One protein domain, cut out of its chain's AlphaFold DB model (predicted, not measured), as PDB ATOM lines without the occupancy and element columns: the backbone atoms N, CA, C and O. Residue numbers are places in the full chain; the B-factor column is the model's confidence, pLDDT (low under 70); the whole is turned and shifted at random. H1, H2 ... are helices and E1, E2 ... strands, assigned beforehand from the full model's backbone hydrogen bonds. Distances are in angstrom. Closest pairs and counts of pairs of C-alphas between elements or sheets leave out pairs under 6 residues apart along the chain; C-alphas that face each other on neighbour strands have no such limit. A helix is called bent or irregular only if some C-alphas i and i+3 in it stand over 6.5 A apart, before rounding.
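AT A GLANCE: This is residues 9 to 105 of the 170 residues of an uncharacterized protein of Prevotellaceae bacterium (UniProt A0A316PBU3). A strongly twisted, curled sheet of five strands wraps round one long helix, H2, which packs in its hollow, while a shorter helix, H1, covers the other side of the sheet at the end formed by E5 and E4. A long loop, residues 12 to 23, joins the short edge strand E1 to E2. The printed part has 97 residues, with two named helices and five named strands in the order E1 E2 E3 H1 E4 E5 H2; the sheet runs E1 E2 E3 E5 E4, antiparallel throughout, and the class is mixed, helices and strands. The whole is compact, with a radius of gyration of the C-alphas of 13.4 A and spans of 37 by 30 by 22 A.

IN THESE COORDINATES: In the sheet, E5 is residues 71 to 80, 26.6 A long, and E3 is residues 35 to 43, 25.6 A. E4 is residues 63 to 68, 16.5 A, E2 residues 24 to 28, 13.5 A, and E1 residues 9 to 11, 6.5 A, beginning at C-alpha 9 (399.070, 632.197, 479.994). H2, residues 88 to 104, measures 25.0 A and ends at C-alpha 104 (385.988, 634.916, 480.839). H1, residues 44 to 55, measures 17.4 A and begins at C-alpha 44 (377.965, 622.367, 492.563). H1 is irregular, with C-alphas 45 and 48 7.5 A apart; H2 is only just irregular, with C-alphas 89 and 92 6.7 A apart.

HOW THE PARTS SIT: E1 and E4 are the edge strands. E3 and E5 are antiparallel at 158 degrees, with N 38 and O 76 at 2.7 A. E5 and E4 form a hairpin, with N 75 and O 64 at 2.7 A. E1 E2 E3 form a meander, each strand the antiparallel neighbour of the one before: N 11 and O 25 are 2.8 A apart, N 39 and O 24 2.7 A. The sheet curls round H2; the closest C-alphas of E5 and H2 are those of Leu 75 and Leu 99, 6.5 A apart. H1 is on the sheet at a height of 8.7 A, over E5 and only just over E4, with 3 of its C-alphas falling there; it runs along the strands, at 21 degrees to E5 on the local plane. The closest C-alphas of H1 and E4 are those of Met 54 and Tyr 63, 5.7 A. There are three layers, with helices on both faces of the sheet. E3, H1 and E4 form a split strand-helix-strand unit, with E5 between its strands and a right-handed crossover. H1 and H2 are apart. Of the O i to N i+4 pairs, 6 of 8 in H1 and 11 of 13 in H2 are within hydrogen-bond range.

THE WHOLE: The C-alphas farthest apart are those of Ala 18 and Ala 86, 40.1 A. The printed part has no cut, and its long link is E1 to E2. Mean pLDDT of the printed part is 80.2; residues 11, 13 to 22 and 105 are under 70.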
ATOM      1  N   ILE A   9     399.028 633.171 481.088       75.94
ATOM      2  CA  ILE A   9     399.070 632.197 479.994       75.94
ATOM      3  C   ILE A   9     398.147 631.048 480.382       75.94
ATOM      4  O   ILE A   9     398.307 630.481 481.463       75.94
ATOM      5  N   ILE A  10     397.173 630.724 479.533       80.56
ATOM      6  CA  ILE A  10     396.205 629.651 479.783       80.56
ATOM      7  C   ILE A  10     396.522 628.493 478.840       80.56
ATOM      8  O   ILE A  10     396.363 628.618 477.629       80.56
ATOM      9  N   ASP A  11     396.947 627.366 479.399       69.12
ATOM     10  CA  ASP A  11     397.169 626.126 478.666       69.12
ATOM     11  C   ASP A  11     395.934 625.223 478.792       69.12
ATOM     12  O   ASP A  11     395.629 624.696 479.865       69.12
ATOM     13  N   ARG A  12     395.220 625.064 477.672       72.00
ATOM     14  CA  ARG A  12     394.088 624.135 477.510       72.00
ATOM     15  C   ARG A  12     394.436 622.940 476.613       72.00
ATOM     16  O   ARG A  12     393.553 622.163 476.261       72.00
ATOM     17  N   SER A  13     395.703 622.787 476.217       57.28
ATOM     18  CA  SER A  13     396.145 621.778 475.236       57.28
ATOM     19  C   SER A  13     395.914 620.338 475.697       57.28
ATOM     20  O   SER A  13     395.837 619.421 474.884       57.28
ATOM     21  N   ARG A  14     395.752 620.130 477.010       54.72
ATOM     22  CA  ARG A  14     395.467 618.822 477.608       54.72
ATOM     23  C   ARG A  14     393.995 618.416 477.558       54.72
ATOM     24  O   ARG A  14     393.680 617.293 477.954       54.72
ATOM     25  N   ARG A  15     393.105 619.267 477.029       55.81
ATOM     26  CA  ARG A  15     391.727 618.889 476.679       55.81
ATOM     27  C   ARG A  15     391.738 617.940 475.477       55.81
ATOM     28  O   ARG A  15     391.469 618.332 474.351       55.81
ATOM     29  N   SER A  16     392.071 616.680 475.721       44.03
ATOM     30  CA  SER A  16     391.791 615.585 474.795       44.03
ATOM     31  C   SER A  16     390.458 614.952 475.182       44.03
ATOM     32  O   SER A  16     390.241 614.684 476.363       44.03
ATOM     33  N   GLU A  17     389.594 614.655 474.208       44.41
ATOM     34  CA  GLU A  17     388.348 613.898 474.430       44.41
ATOM     35  C   GLU A  17     388.598 612.516 475.066       44.41
ATOM     36  O   GLU A  17     387.712 611.952 475.703       44.41
ATOM     37  N   ALA A  18     389.822 611.986 474.950       37.91
ATOM     38  CA  ALA A  18     390.246 610.720 475.545       37.91
ATOM     39  C   ALA A  18     390.866 610.863 476.952       37.91
ATOM     40  O   ALA A  18     391.130 609.859 477.619       37.91
ATOM     41  N   SER A  19     391.131 612.087 477.423       42.44
ATOM     42  CA  SER A  19     391.731 612.319 478.740       42.44
ATOM     43  C   SER A  19     390.658 612.328 479.828       42.44
ATOM     44  O   SER A  19     389.750 613.153 479.825       42.44
ATOM     45  N   ARG A  20     390.811 611.460 480.838       41.94
ATOM     46  CA  ARG A  20     390.020 611.519 482.086       41.94
ATOM     47  C   ARG A  20     390.285 612.783 482.914       41.94
ATOM     48  O   ARG A  20     389.544 613.047 483.858       41.94
ATOM     49  N   PHE A  21     391.342 613.525 482.596       42.97
ATOM     50  CA  PHE A  21     391.739 614.738 483.296       42.97
ATOM     51  C   PHE A  21     391.441 615.945 482.406       42.97
ATOM     52  O   PHE A  21     392.088 616.136 481.379       42.97
ATOM     53  N   THR A  22     390.461 616.752 482.816       56.09
ATOM     54  CA  THR A  22     390.076 618.029 482.187       56.09
ATOM     55  C   THR A  22     390.851 619.209 482.778       56.09
ATOM     56  O   THR A  22     390.345 620.329 482.823       56.09
ATOM     57  N   ASP A  23     392.022 618.935 483.348       70.00
ATOM     58  CA  ASP A  23     392.798 619.909 484.101       70.00
ATOM     59  C   ASP A  23     393.485 620.864 483.116       70.00
ATOM     60  O   ASP A  23     394.387 620.467 482.373       70.00
ATOM     61  N   ASP A  24     393.058 622.123 483.126       82.25
ATOM     62  CA  ASP A  24     393.728 623.215 482.427       82.25
ATOM     63  C   ASP A  24     394.808 623.822 483.338       82.25
ATOM     64  O   ASP A  24     394.791 623.640 484.559       82.25
ATOM     65  N   PHE A  25     395.741 624.584 482.771       81.75
ATOM     66  CA  PHE A  25     396.762 625.284 483.548       81.75
ATOM     67  C   PHE A  25     396.737 626.786 483.284       81.75
ATOM     68  O   PHE A  25     396.488 627.243 482.171       81.75
ATOM     69  N   VAL A  26     397.010 627.566 484.326       84.06
ATOM     70  CA  VAL A  26     397.195 629.013 484.249       84.06
ATOM     71  C   VAL A  26     398.555 629.361 484.829       84.06
ATOM     72  O   VAL A  26     398.856 629.021 485.972       84.06
ATOM     73  N   VAL A  27     399.368 630.068 484.052       79.88
ATOM     74  CA  VAL A  27     400.664 630.591 484.482       79.88
ATOM     75  C   VAL A  27     400.541 632.093 484.688       79.88
ATOM     76  O   VAL A  27     400.175 632.824 483.772       79.88
ATOM     77  N   CYS A  28     400.847 632.553 485.896       83.81
ATOM     78  CA  CYS A  28     400.991 633.961 486.244       83.81
ATOM     79  C   CYS A  28     402.476 634.328 486.193       83.81
ATOM     80  O   CYS A  28     403.264 633.791 486.972       83.81
ATOM     81  N   THR A  29     402.857 635.255 485.312       78.50
ATOM     82  CA  THR A  29     404.263 635.645 485.094       78.50
ATOM     83  C   THR A  29     404.714 636.821 485.970       78.50
ATOM     84  O   THR A  29     405.641 637.546 485.608       78.50
ATOM     85  N   ASP A  30     404.031 637.078 487.088       83.19
ATOM     86  CA  ASP A  30     404.419 638.149 488.012       83.19
ATOM     87  C   ASP A  30     405.829 637.901 488.557       83.19
ATOM     88  O   ASP A  30     406.127 636.804 489.017       83.19
ATOM     89  N   LYS A  31     406.691 638.922 488.521       76.94
ATOM     90  CA  LYS A  31     408.114 638.799 488.878       76.94
ATOM     91  C   LYS A  31     408.367 638.510 490.362       76.94
ATOM     92  O   LYS A  31     409.466 638.103 490.710       76.94
ATOM     93  N   GLU A  32     407.384 638.750 491.228       79.19
ATOM     94  CA  GLU A  32     407.526 638.608 492.684       79.19
ATOM     95  C   GLU A  32     406.646 637.492 493.249       79.19
ATOM     96  O   GLU A  32     406.984 636.871 494.256       79.19
ATOM     97  N   VAL A  33     405.491 637.256 492.624       83.44
ATOM     98  CA  VAL A  33     404.478 636.297 493.090       83.44
ATOM     99  C   VAL A  33     403.945 635.419 491.956       83.44
ATOM    100  O   VAL A  33     402.779 635.025 491.956       83.44
ATOM    101  N   GLY A  34     404.788 635.131 490.966       84.31
ATOM    102  CA  GLY A  34     404.458 634.249 489.854       84.31
ATOM    103  C   GLY A  34     404.136 632.828 490.316       84.31
ATOM    104  O   GLY A  34     404.734 632.312 491.264       84.31
ATOM    105  N   PHE A  35     403.183 632.187 489.644       85.06
ATOM    106  CA  PHE A  35     402.715 630.846 489.996       85.06
ATOM    107  C   PHE A  35     402.215 630.076 488.778       85.06
ATOM    108  O   PHE A  35     401.782 630.657 487.783       85.06
ATOM    109  N   ILE A  36     402.219 628.754 488.903       84.31
ATOM    110  CA  ILE A  36     401.522 627.822 488.026       84.31
ATOM    111  C   ILE A  36     400.348 627.270 488.822       84.31
ATOM    112  O   ILE A  36     400.521 626.736 489.922       84.31
ATOM    113  N   ALA A  37     399.153 627.402 488.264       89.81
ATOM    114  CA  ALA A  37     397.939 626.874 488.844       89.81
ATOM    115  C   ALA A  37     397.263 625.884 487.903       89.81
ATOM    116  O   ALA A  37     397.195 626.099 486.698       89.81
ATOM    117  N   ARG A  38     396.739 624.813 488.481       88.00
ATOM    118  CA  ARG A  38     395.829 623.876 487.844       88.00
ATOM    119  C   ARG A  38     394.404 624.384 488.003       88.00
ATOM    120  O   ARG A  38     394.025 624.803 489.097       88.00
ATOM    121  N   VAL A  39     393.613 624.331 486.941       88.62
ATOM    122  CA  VAL A  39     392.213 624.739 486.942       88.62
ATOM    123  C   VAL A  39     391.337 623.585 486.489       88.62
ATOM    124  O   VAL A  39     391.552 623.007 485.429       88.62
ATOM    125  N   TYR A  40     390.343 623.251 487.302       85.12
ATOM    126  CA  TYR A  40     389.418 622.155 487.038       85.12
ATOM    127  C   TYR A  40     388.007 622.522 487.481       85.12
ATOM    128  O   TYR A  40     387.798 623.457 488.260       85.12
ATOM    129  N   THR A  41     387.019 621.787 486.979       86.69
ATOM    130  CA  THR A  41     385.611 622.009 487.318       86.69
ATOM    131  C   THR A  41     385.059 620.840 488.117       86.69
ATOM    132  O   THR A  41     385.404 619.682 487.885       86.69
ATOM    133  N   VAL A  42     384.205 621.139 489.092       86.44
ATOM    134  CA  VAL A  42     383.449 620.135 489.844       86.44
ATOM    135  C   VAL A  42     381.966 620.504 489.876       86.44
ATOM    136  O   VAL A  42     381.632 621.689 489.804       86.44
ATOM    137  N   PRO A  43     381.051 619.531 490.010       86.88
ATOM    138  CA  PRO A  43     379.634 619.825 490.190       86.88
ATOM    139  C   PRO A  43     379.382 620.654 491.454       86.88
ATOM    140  O   PRO A  43     380.038 620.463 492.481       86.88
ATOM    141  N   LYS A  44     378.372 621.529 491.420       88.25
ATOM    142  CA  LYS A  44     377.965 622.367 492.563       88.25
ATOM    143  C   LYS A  44     377.602 621.574 493.821       88.25
ATOM    144  O   LYS A  44     377.773 622.095 494.921       88.25
ATOM    145  N   SER A  45     377.187 620.312 493.685       88.38
ATOM    146  CA  SER A  45     376.976 619.397 494.818       88.38
ATOM    147  C   SER A  45     378.232 619.200 495.674       88.38
ATOM    148  O   SER A  45     378.124 619.030 496.883       88.38
ATOM    149  N   ARG A  46     379.428 619.314 495.083       88.12
ATOM    150  CA  ARG A  46     380.722 619.174 495.776       88.12
ATOM    151  C   ARG A  46     381.270 620.488 496.332       88.12
ATOM    152  O   ARG A  46     382.402 620.537 496.806       88.12
ATOM    153  N   ARG A  47     380.489 621.574 496.309       88.94
ATOM    154  CA  ARG A  47     380.926 622.894 496.795       88.94
ATOM    155  C   ARG A  47     381.415 622.859 498.246       88.94
ATOM    156  O   ARG A  47     382.389 623.537 498.558       88.94
ATOM    157  N   ALA A  48     380.759 622.089 499.114       89.50
ATOM    158  CA  ALA A  48     381.153 621.970 500.518       89.50
ATOM    159  C   ALA A  48     382.540 621.321 500.675       89.50
ATOM    160  O   ALA A  48     383.347 621.789 501.470       89.50
ATOM    161  N   GLU A  49     382.854 620.306 499.862       89.25
ATOM    162  CA  GLU A  49     384.180 619.673 499.849       89.25
ATOM    163  C   GLU A  49     385.269 620.652 499.397       89.25
ATOM    164  O   GLU A  49     386.357 620.686 499.969       89.25
ATOM    165  N   VAL A  50     384.979 621.472 498.379       88.19
ATOM    166  CA  VAL A  50     385.902 622.517 497.907       88.19
ATOM    167  C   VAL A  50     386.135 623.563 498.996       88.19
ATOM    168  O   VAL A  50     387.284 623.918 499.247       88.19
ATOM    169  N   ALA A  51     385.076 624.021 499.669       88.44
ATOM    170  CA  ALA A  51     385.188 624.974 500.771       88.44
ATOM    171  C   ALA A  51     386.046 624.410 501.917       88.44
ATOM    172  O   ALA A  51     387.001 625.058 502.332       88.44
ATOM    173  N   ALA A  52     385.806 623.160 502.325       88.75
ATOM    174  CA  ALA A  52     386.593 622.500 503.366       88.75
ATOM    175  C   ALA A  52     388.092 622.415 503.019       88.75
ATOM    176  O   ALA A  52     388.943 622.601 503.886       88.75
ATOM    177  N   ARG A  53     388.438 622.181 501.744       85.56
ATOM    178  CA  ARG A  53     389.837 622.203 501.279       85.56
ATOM    179  C   ARG A  53     390.452 623.599 501.316       85.56
ATOM    180  O   ARG A  53     391.635 623.714 501.605       85.56
ATOM    181  N   MET A  54     389.676 624.638 501.009       87.06
ATOM    182  CA  MET A  54     390.135 626.031 501.060       87.06
ATOM    183  C   MET A  54     390.349 626.522 502.497       87.06
ATOM    184  O   MET A  54     391.279 627.290 502.737       87.06
ATOM    185  N   ASP A  55     389.512 626.066 503.431       86.69
ATOM    186  CA  ASP A  55     389.567 626.441 504.847       86.69
ATOM    187  C   ASP A  55     390.661 625.689 505.625       86.69
ATOM    188  O   ASP A  55     391.052 626.106 506.718       86.69
ATOM    189  N   ALA A  56     391.190 624.596 505.065       86.31
ATOM    190  CA  ALA A  56     392.317 623.878 505.644       86.31
ATOM    191  C   ALA A  56     393.569 624.783 505.742       86.31
ATOM    192  O   ALA A  56     393.793 625.625 504.867       86.31
ATOM    193  N   PRO A  57     394.447 624.588 506.749       79.12
ATOM    194  CA  PRO A  57     395.659 625.398 506.919       79.12
ATOM    195  C   PRO A  57     396.558 625.442 505.675       79.12
ATOM    196  O   PRO A  57     397.079 626.497 505.327       79.12
ATOM    197  N   GLU A  58     396.680 624.313 504.972       73.00
ATOM    198  CA  GLU A  58     397.431 624.176 503.714       73.00
ATOM    199  C   GLU A  58     396.685 624.733 502.494       73.00
ATOM    200  O   GLU A  58     397.263 624.917 501.420       73.00
ATOM    201  N   GLY A  59     395.379 624.959 502.637       73.69
ATOM    202  CA  GLY A  59     394.522 625.455 501.574       73.69
ATOM    203  C   GLY A  59     394.571 626.970 501.417       73.69
ATOM    204  O   GLY A  59     394.397 627.502 500.312       73.69
ATOM    205  N   LYS A  60     394.881 627.666 502.515       73.38
ATOM    206  CA  LYS A  60     395.072 629.113 502.554       73.38
ATOM    207  C   LYS A  60     396.251 629.489 501.652       73.38
ATOM    208  O   LYS A  60     397.358 629.005 501.843       73.38
ATOM    209  N   ASN A  61     396.008 630.354 500.666       81.88
ATOM    210  CA  ASN A  61     396.953 630.749 499.604       81.88
ATOM    211  C   ASN A  61     397.268 629.682 498.543       81.88
ATOM    212  O   ASN A  61     398.081 629.947 497.663       81.88
ATOM    213  N   ARG A  62     396.614 628.517 498.576       86.56
ATOM    214  CA  ARG A  62     396.790 627.469 497.563       86.56
ATOM    215  C   ARG A  62     395.574 627.308 496.664       86.56
ATOM    216  O   ARG A  62     395.737 627.062 495.474       86.56
ATOM    217  N   TYR A  63     394.368 627.491 497.194       91.56
ATOM    218  CA  TYR A  63     393.133 627.292 496.435       91.56
ATOM    219  C   TYR A  63     392.306 628.570 496.309       91.56
ATOM    220  O   TYR A  63     392.246 629.402 497.215       91.56
ATOM    221  N   MET A  64     391.617 628.705 495.180       92.62
ATOM    222  CA  MET A  64     390.562 629.686 494.962       92.62
ATOM    223  C   MET A  64     389.468 629.072 494.100       92.62
ATOM    224  O   MET A  64     389.763 628.333 493.172       92.62
ATOM    225  N   ALA A  65     388.206 629.389 494.372       92.56
ATOM    226  CA  ALA A  65     387.094 628.853 493.603       92.56
ATOM    227  C   ALA A  65     386.061 629.924 493.251       92.56
ATOM    228  O   ALA A  65     385.896 630.916 493.964       92.56
ATOM    229  N   ALA A  66     385.347 629.698 492.153       90.81
ATOM    230  CA  ALA A  66     384.218 630.502 491.707       90.81
ATOM    231  C   ALA A  66     383.082 629.586 491.246       90.81
ATOM    232  O   ALA A  66     383.317 628.507 490.710       90.81
ATOM    233  N   VAL A  67     381.839 630.011 491.465       87.19
ATOM    234  CA  VAL A  67     380.651 629.264 491.037       87.19
ATOM    235  C   VAL A  67     380.162 629.841 489.713       87.19
ATOM    236  O   VAL A  67     379.936 631.048 489.624       87.19
ATOM    237  N   VAL A  68     379.981 628.982 488.710       81.56
ATOM    238  CA  VAL A  68     379.456 629.335 487.384       81.56
ATOM    239  C   VAL A  68     378.325 628.364 487.050       81.56
ATOM    240  O   VAL A  68     378.560 627.182 486.791       81.56
ATOM    241  N   GLY A  69     377.084 628.854 487.105       83.56
ATOM    242  CA  GLY A  69     375.890 628.019 486.948       83.56
ATOM    243  C   GLY A  69     375.855 626.876 487.971       83.56
ATOM    244  O   GLY A  69     375.876 627.116 489.184       83.56
ATOM    245  N   ASP A  70     375.849 625.642 487.467       84.06
ATOM    246  CA  ASP A  70     375.835 624.403 488.262       84.06
ATOM    247  C   ASP A  70     377.218 623.770 488.459       84.06
ATOM    248  O   ASP A  70     377.344 622.641 488.944       84.06
ATOM    249  N   THR A  71     378.277 624.516 488.150       85.62
ATOM    250  CA  THR A  71     379.660 624.078 488.336       85.62
ATOM    251  C   THR A  71     380.425 625.009 489.269       85.62
ATOM    252  O   THR A  71     380.112 626.191 489.424       85.62
ATOM    253  N   VAL A  72     381.444 624.458 489.918       87.50
ATOM    254  CA  VAL A  72     382.456 625.195 490.669       87.50
ATOM    255  C   VAL A  72     383.763 625.059 489.906       87.50
ATOM    256  O   VAL A  72     384.255 623.950 489.709       87.50
ATOM    257  N   VAL A  73     384.321 626.187 489.485       89.75
ATOM    258  CA  VAL A  73     385.649 626.267 488.881       89.75
ATOM    259  C   VAL A  73     386.652 626.469 490.007       89.75
ATOM    260  O   VAL A  73     386.534 627.426 490.774       89.75
ATOM    261  N   VAL A  74     387.618 625.566 490.120       91.00
ATOM    262  CA  VAL A  74     388.637 625.563 491.168       91.00
ATOM    263  C   VAL A  74     389.992 625.837 490.540       91.00
ATOM    264  O   VAL A  74     390.385 625.158 489.601       91.00
ATOM    265  N   LEU A  75     390.704 626.816 491.084       93.12
ATOM    266  CA  LEU A  75     392.103 627.118 490.822       93.12
ATOM    267  C   LEU A  75     392.929 626.627 492.011       93.12
ATOM    268  O   LEU A  75     392.713 627.052 493.144       93.12
ATOM    269  N   GLU A  76     393.885 625.752 491.743       91.62
ATOM    270  CA  GLU A  76     394.851 625.224 492.702       91.62
ATOM    271  C   GLU A  76     396.257 625.625 492.263       91.62
ATOM    272  O   GLU A  76     396.704 625.228 491.192       91.62
ATOM    273  N   ILE A  77     396.988 626.364 493.089       89.25
ATOM    274  CA  ILE A  77     398.413 626.600 492.871       89.25
ATOM    275  C   ILE A  77     399.154 625.281 493.078       89.25
ATOM    276  O   ILE A  77     399.125 624.696 494.161       89.25
ATOM    277  N   VAL A  78     399.827 624.833 492.022       87.31
ATOM    278  CA  VAL A  78     400.658 623.624 492.038       87.31
ATOM    279  C   VAL A  78     402.132 623.954 492.236       87.31
ATOM    280  O   VAL A  78     402.878 623.114 492.729       87.31
ATOM    281  N   ARG A  79     402.561 625.167 491.860       83.38
ATOM    282  CA  ARG A  79     403.951 625.608 492.007       83.38
ATOM    283  C   ARG A  79     404.064 627.129 492.052       83.38
ATOM    284  O   ARG A  79     403.467 627.811 491.222       83.38
ATOM    285  N   MET A  80     404.882 627.650 492.962       84.38
ATOM    286  CA  MET A  80     405.349 629.037 492.917       84.38
ATOM    287  C   MET A  80     406.578 629.138 492.005       84.38
ATOM    288  O   MET A  80     407.418 628.240 491.991       84.38
ATOM    289  N   LEU A  81     406.687 630.211 491.220       77.56
ATOM    290  CA  LEU A  81     407.849 630.430 490.346       77.56
ATOM    291  C   LEU A  81     409.068 630.948 491.118       77.56
ATOM    292  O   LEU A  81     410.199 630.717 490.697       77.56
ATOM    293  N   TYR A  82     408.831 631.620 492.245       77.19
ATOM    294  CA  TYR A  82     409.860 632.206 493.095       77.19
ATOM    295  C   TYR A  82     409.617 631.804 494.548       77.19
ATOM    296  O   TYR A  82     408.532 632.029 495.089       77.19
ATOM    297  N   GLU A  83     410.637 631.225 495.174       78.00
ATOM    298  CA  GLU A  83     410.645 630.883 496.592       78.00
ATOM    299  C   GLU A  83     411.923 631.447 497.233       78.00
ATOM    300  O   GLU A  83     413.009 631.239 496.688       78.00
ATOM    301  N   PRO A  84     411.825 632.170 498.366       75.00
ATOM    302  CA  PRO A  84     410.610 632.499 499.123       75.00
ATOM    303  C   PRO A  84     409.719 633.553 498.435       75.00
ATOM    304  O   PRO A  84     410.194 634.427 497.715       75.00
ATOM    305  N   VAL A  85     408.404 633.490 498.686       79.06
ATOM    306  CA  VAL A  85     407.423 634.424 498.103       79.06
ATOM    307  C   VAL A  85     407.530 635.795 498.776       79.06
ATOM    308  O   VAL A  85     407.117 635.956 499.924       79.06
ATOM    309  N   ALA A  86     408.033 636.797 498.054       74.88
ATOM    310  CA  ALA A  86     408.348 638.115 498.618       74.88
ATOM    311  C   ALA A  86     407.117 638.878 499.147       74.88
ATOM    312  O   ALA A  86     407.176 639.533 500.186       74.88
ATOM    313  N   HIS A  87     405.978 638.778 498.453       83.19
ATOM    314  CA  HIS A  87     404.780 639.566 498.759       83.19
ATOM    315  C   HIS A  87     403.507 638.719 498.750       83.19
ATOM    316  O   HIS A  87     402.591 638.969 497.967       83.19
ATOM    317  N   ILE A  88     403.410 637.739 499.654       84.31
ATOM    318  CA  ILE A  88     402.290 636.778 499.720       84.31
ATOM    319  C   ILE A  88     400.891 637.428 499.696       84.31
ATOM    320  O   ILE A  88     399.962 636.888 499.102       84.31
ATOM    321  N   ASN A  89     400.738 638.641 500.237       85.88
ATOM    322  CA  ASN A  89     399.480 639.398 500.219       85.88
ATOM    323  C   ASN A  89     398.996 639.775 498.802       85.88
ATOM    324  O   ASN A  89     397.815 640.064 498.606       85.88
ATOM    325  N   ARG A  90     399.887 639.779 497.800       85.12
ATOM    326  CA  ARG A  90     399.556 640.018 496.386       85.12
ATOM    327  C   ARG A  90     398.987 638.776 495.693       85.12
ATOM    328  O   ARG A  90     398.355 638.916 494.646       85.12
ATOM    329  N   LEU A  91     399.156 637.588 496.276       88.44
ATOM    330  CA  LEU A  91     398.750 636.317 495.680       88.44
ATOM    331  C   LEU A  91     397.222 636.175 495.538       88.44
ATOM    332  O   LEU A  91     396.778 635.933 494.414       88.44
ATOM    333  N   PRO A  92     396.375 636.412 496.567       89.06
ATOM    334  CA  PRO A  92     394.925 636.257 496.410       89.06
ATOM    335  C   PRO A  92     394.311 637.169 495.327       89.06
ATOM    336  O   PRO A  92     393.501 636.687 494.529       89.06
ATOM    337  N   PRO A  93     394.693 638.463 495.208       89.12
ATOM    338  CA  PRO A  93     394.264 639.301 494.088       89.12
ATOM    339  C   PRO A  93     394.644 638.749 492.708       89.12
ATOM    340  O   PRO A  93     393.850 638.867 491.771       89.12
ATOM    341  N   LEU A  94     395.834 638.155 492.569       88.56
ATOM    342  CA  LEU A  94     396.293 637.572 491.307       88.56
ATOM    343  C   LEU A  94     395.610 636.243 490.998       88.56
ATOM    344  O   LEU A  94     395.183 636.058 489.864       88.56
ATOM    345  N   MET A  95     395.401 635.371 491.987       90.81
ATOM    346  CA  MET A  95     394.589 634.156 491.830       90.81
ATOM    347  C   MET A  95     393.173 634.496 491.357       90.81
ATOM    348  O   MET A  95     392.660 633.877 490.428       90.81
ATOM    349  N   LYS A  96     392.556 635.542 491.926       90.06
ATOM    350  CA  LYS A  96     391.218 635.999 491.517       90.06
ATOM    351  C   LYS A  96     391.195 636.469 490.067       90.06
ATOM    352  O   LYS A  96     390.225 636.222 489.355       90.06
ATOM    353  N   LYS A  97     392.248 637.162 489.632       88.00
ATOM    354  CA  LYS A  97     392.406 637.624 488.250       88.00
ATOM    355  C   LYS A  97     392.670 636.475 487.289       88.00
ATOM    356  O   LYS A  97     392.008 636.431 486.264       88.00
ATOM    357  N   ALA A  98     393.543 635.540 487.650       87.25
ATOM    358  CA  ALA A  98     393.815 634.325 486.891       87.25
ATOM    359  C   ALA A  98     392.535 633.504 486.684       87.25
ATOM    360  O   ALA A  98     392.205 633.147 485.558       87.25
ATOM    361  N   LEU A  99     391.759 633.284 487.750       89.25
ATOM    362  CA  LEU A  99     390.497 632.550 487.681       89.25
ATOM    363  C   LEU A  99     389.457 633.278 486.816       89.25
ATOM    364  O   LEU A  99     388.780 632.651 486.006       89.25
ATOM    365  N   LYS A 100     389.353 634.609 486.926       86.06
ATOM    366  CA  LYS A 100     388.502 635.409 486.031       86.06
ATOM    367  C   LYS A 100     388.956 635.343 484.575       86.06
ATOM    368  O   LYS A 100     388.118 635.138 483.709       86.06
ATOM    369  N   ALA A 101     390.253 635.489 484.313       80.62
ATOM    370  CA  ALA A 101     390.824 635.387 482.974       80.62
ATOM    371  C   ALA A 101     390.583 633.996 482.377       80.62
ATOM    372  O   ALA A 101     390.279 633.885 481.200       80.62
ATOM    373  N   TYR A 102     390.628 632.946 483.194       82.62
ATOM    374  CA  TYR A 102     390.277 631.595 482.775       82.62
ATOM    375  C   TYR A 102     388.793 631.452 482.399       82.62
ATOM    376  O   TYR A 102     388.484 630.941 481.322       82.62
ATOM    377  N   MET A 103     387.879 631.924 483.257       80.69
ATOM    378  CA  MET A 103     386.425 631.799 483.057       80.69
ATOM    379  C   MET A 103     385.885 632.698 481.939       80.69
ATOM    380  O   MET A 103     384.963 632.314 481.229       80.69
ATOM    381  N   HIS A 104     386.436 633.902 481.796       72.62
ATOM    382  CA  HIS A 104     385.988 634.916 480.839       72.62
ATOM    383  C   HIS A 104     386.948 635.070 479.652       72.62
ATOM    384  O   HIS A 104     386.786 635.990 478.850       72.62
ATOM    385  N   GLY A 105     387.929 634.172 479.526       57.28
ATOM    386  CA  GLY A 105     389.030 634.205 478.557       57.28
ATOM    387  C   GLY A 105     388.649 634.061 477.085       57.28
ATOM    388  O   GLY A 105     389.538 633.934 476.251       57.28
TER     389      GLY A 105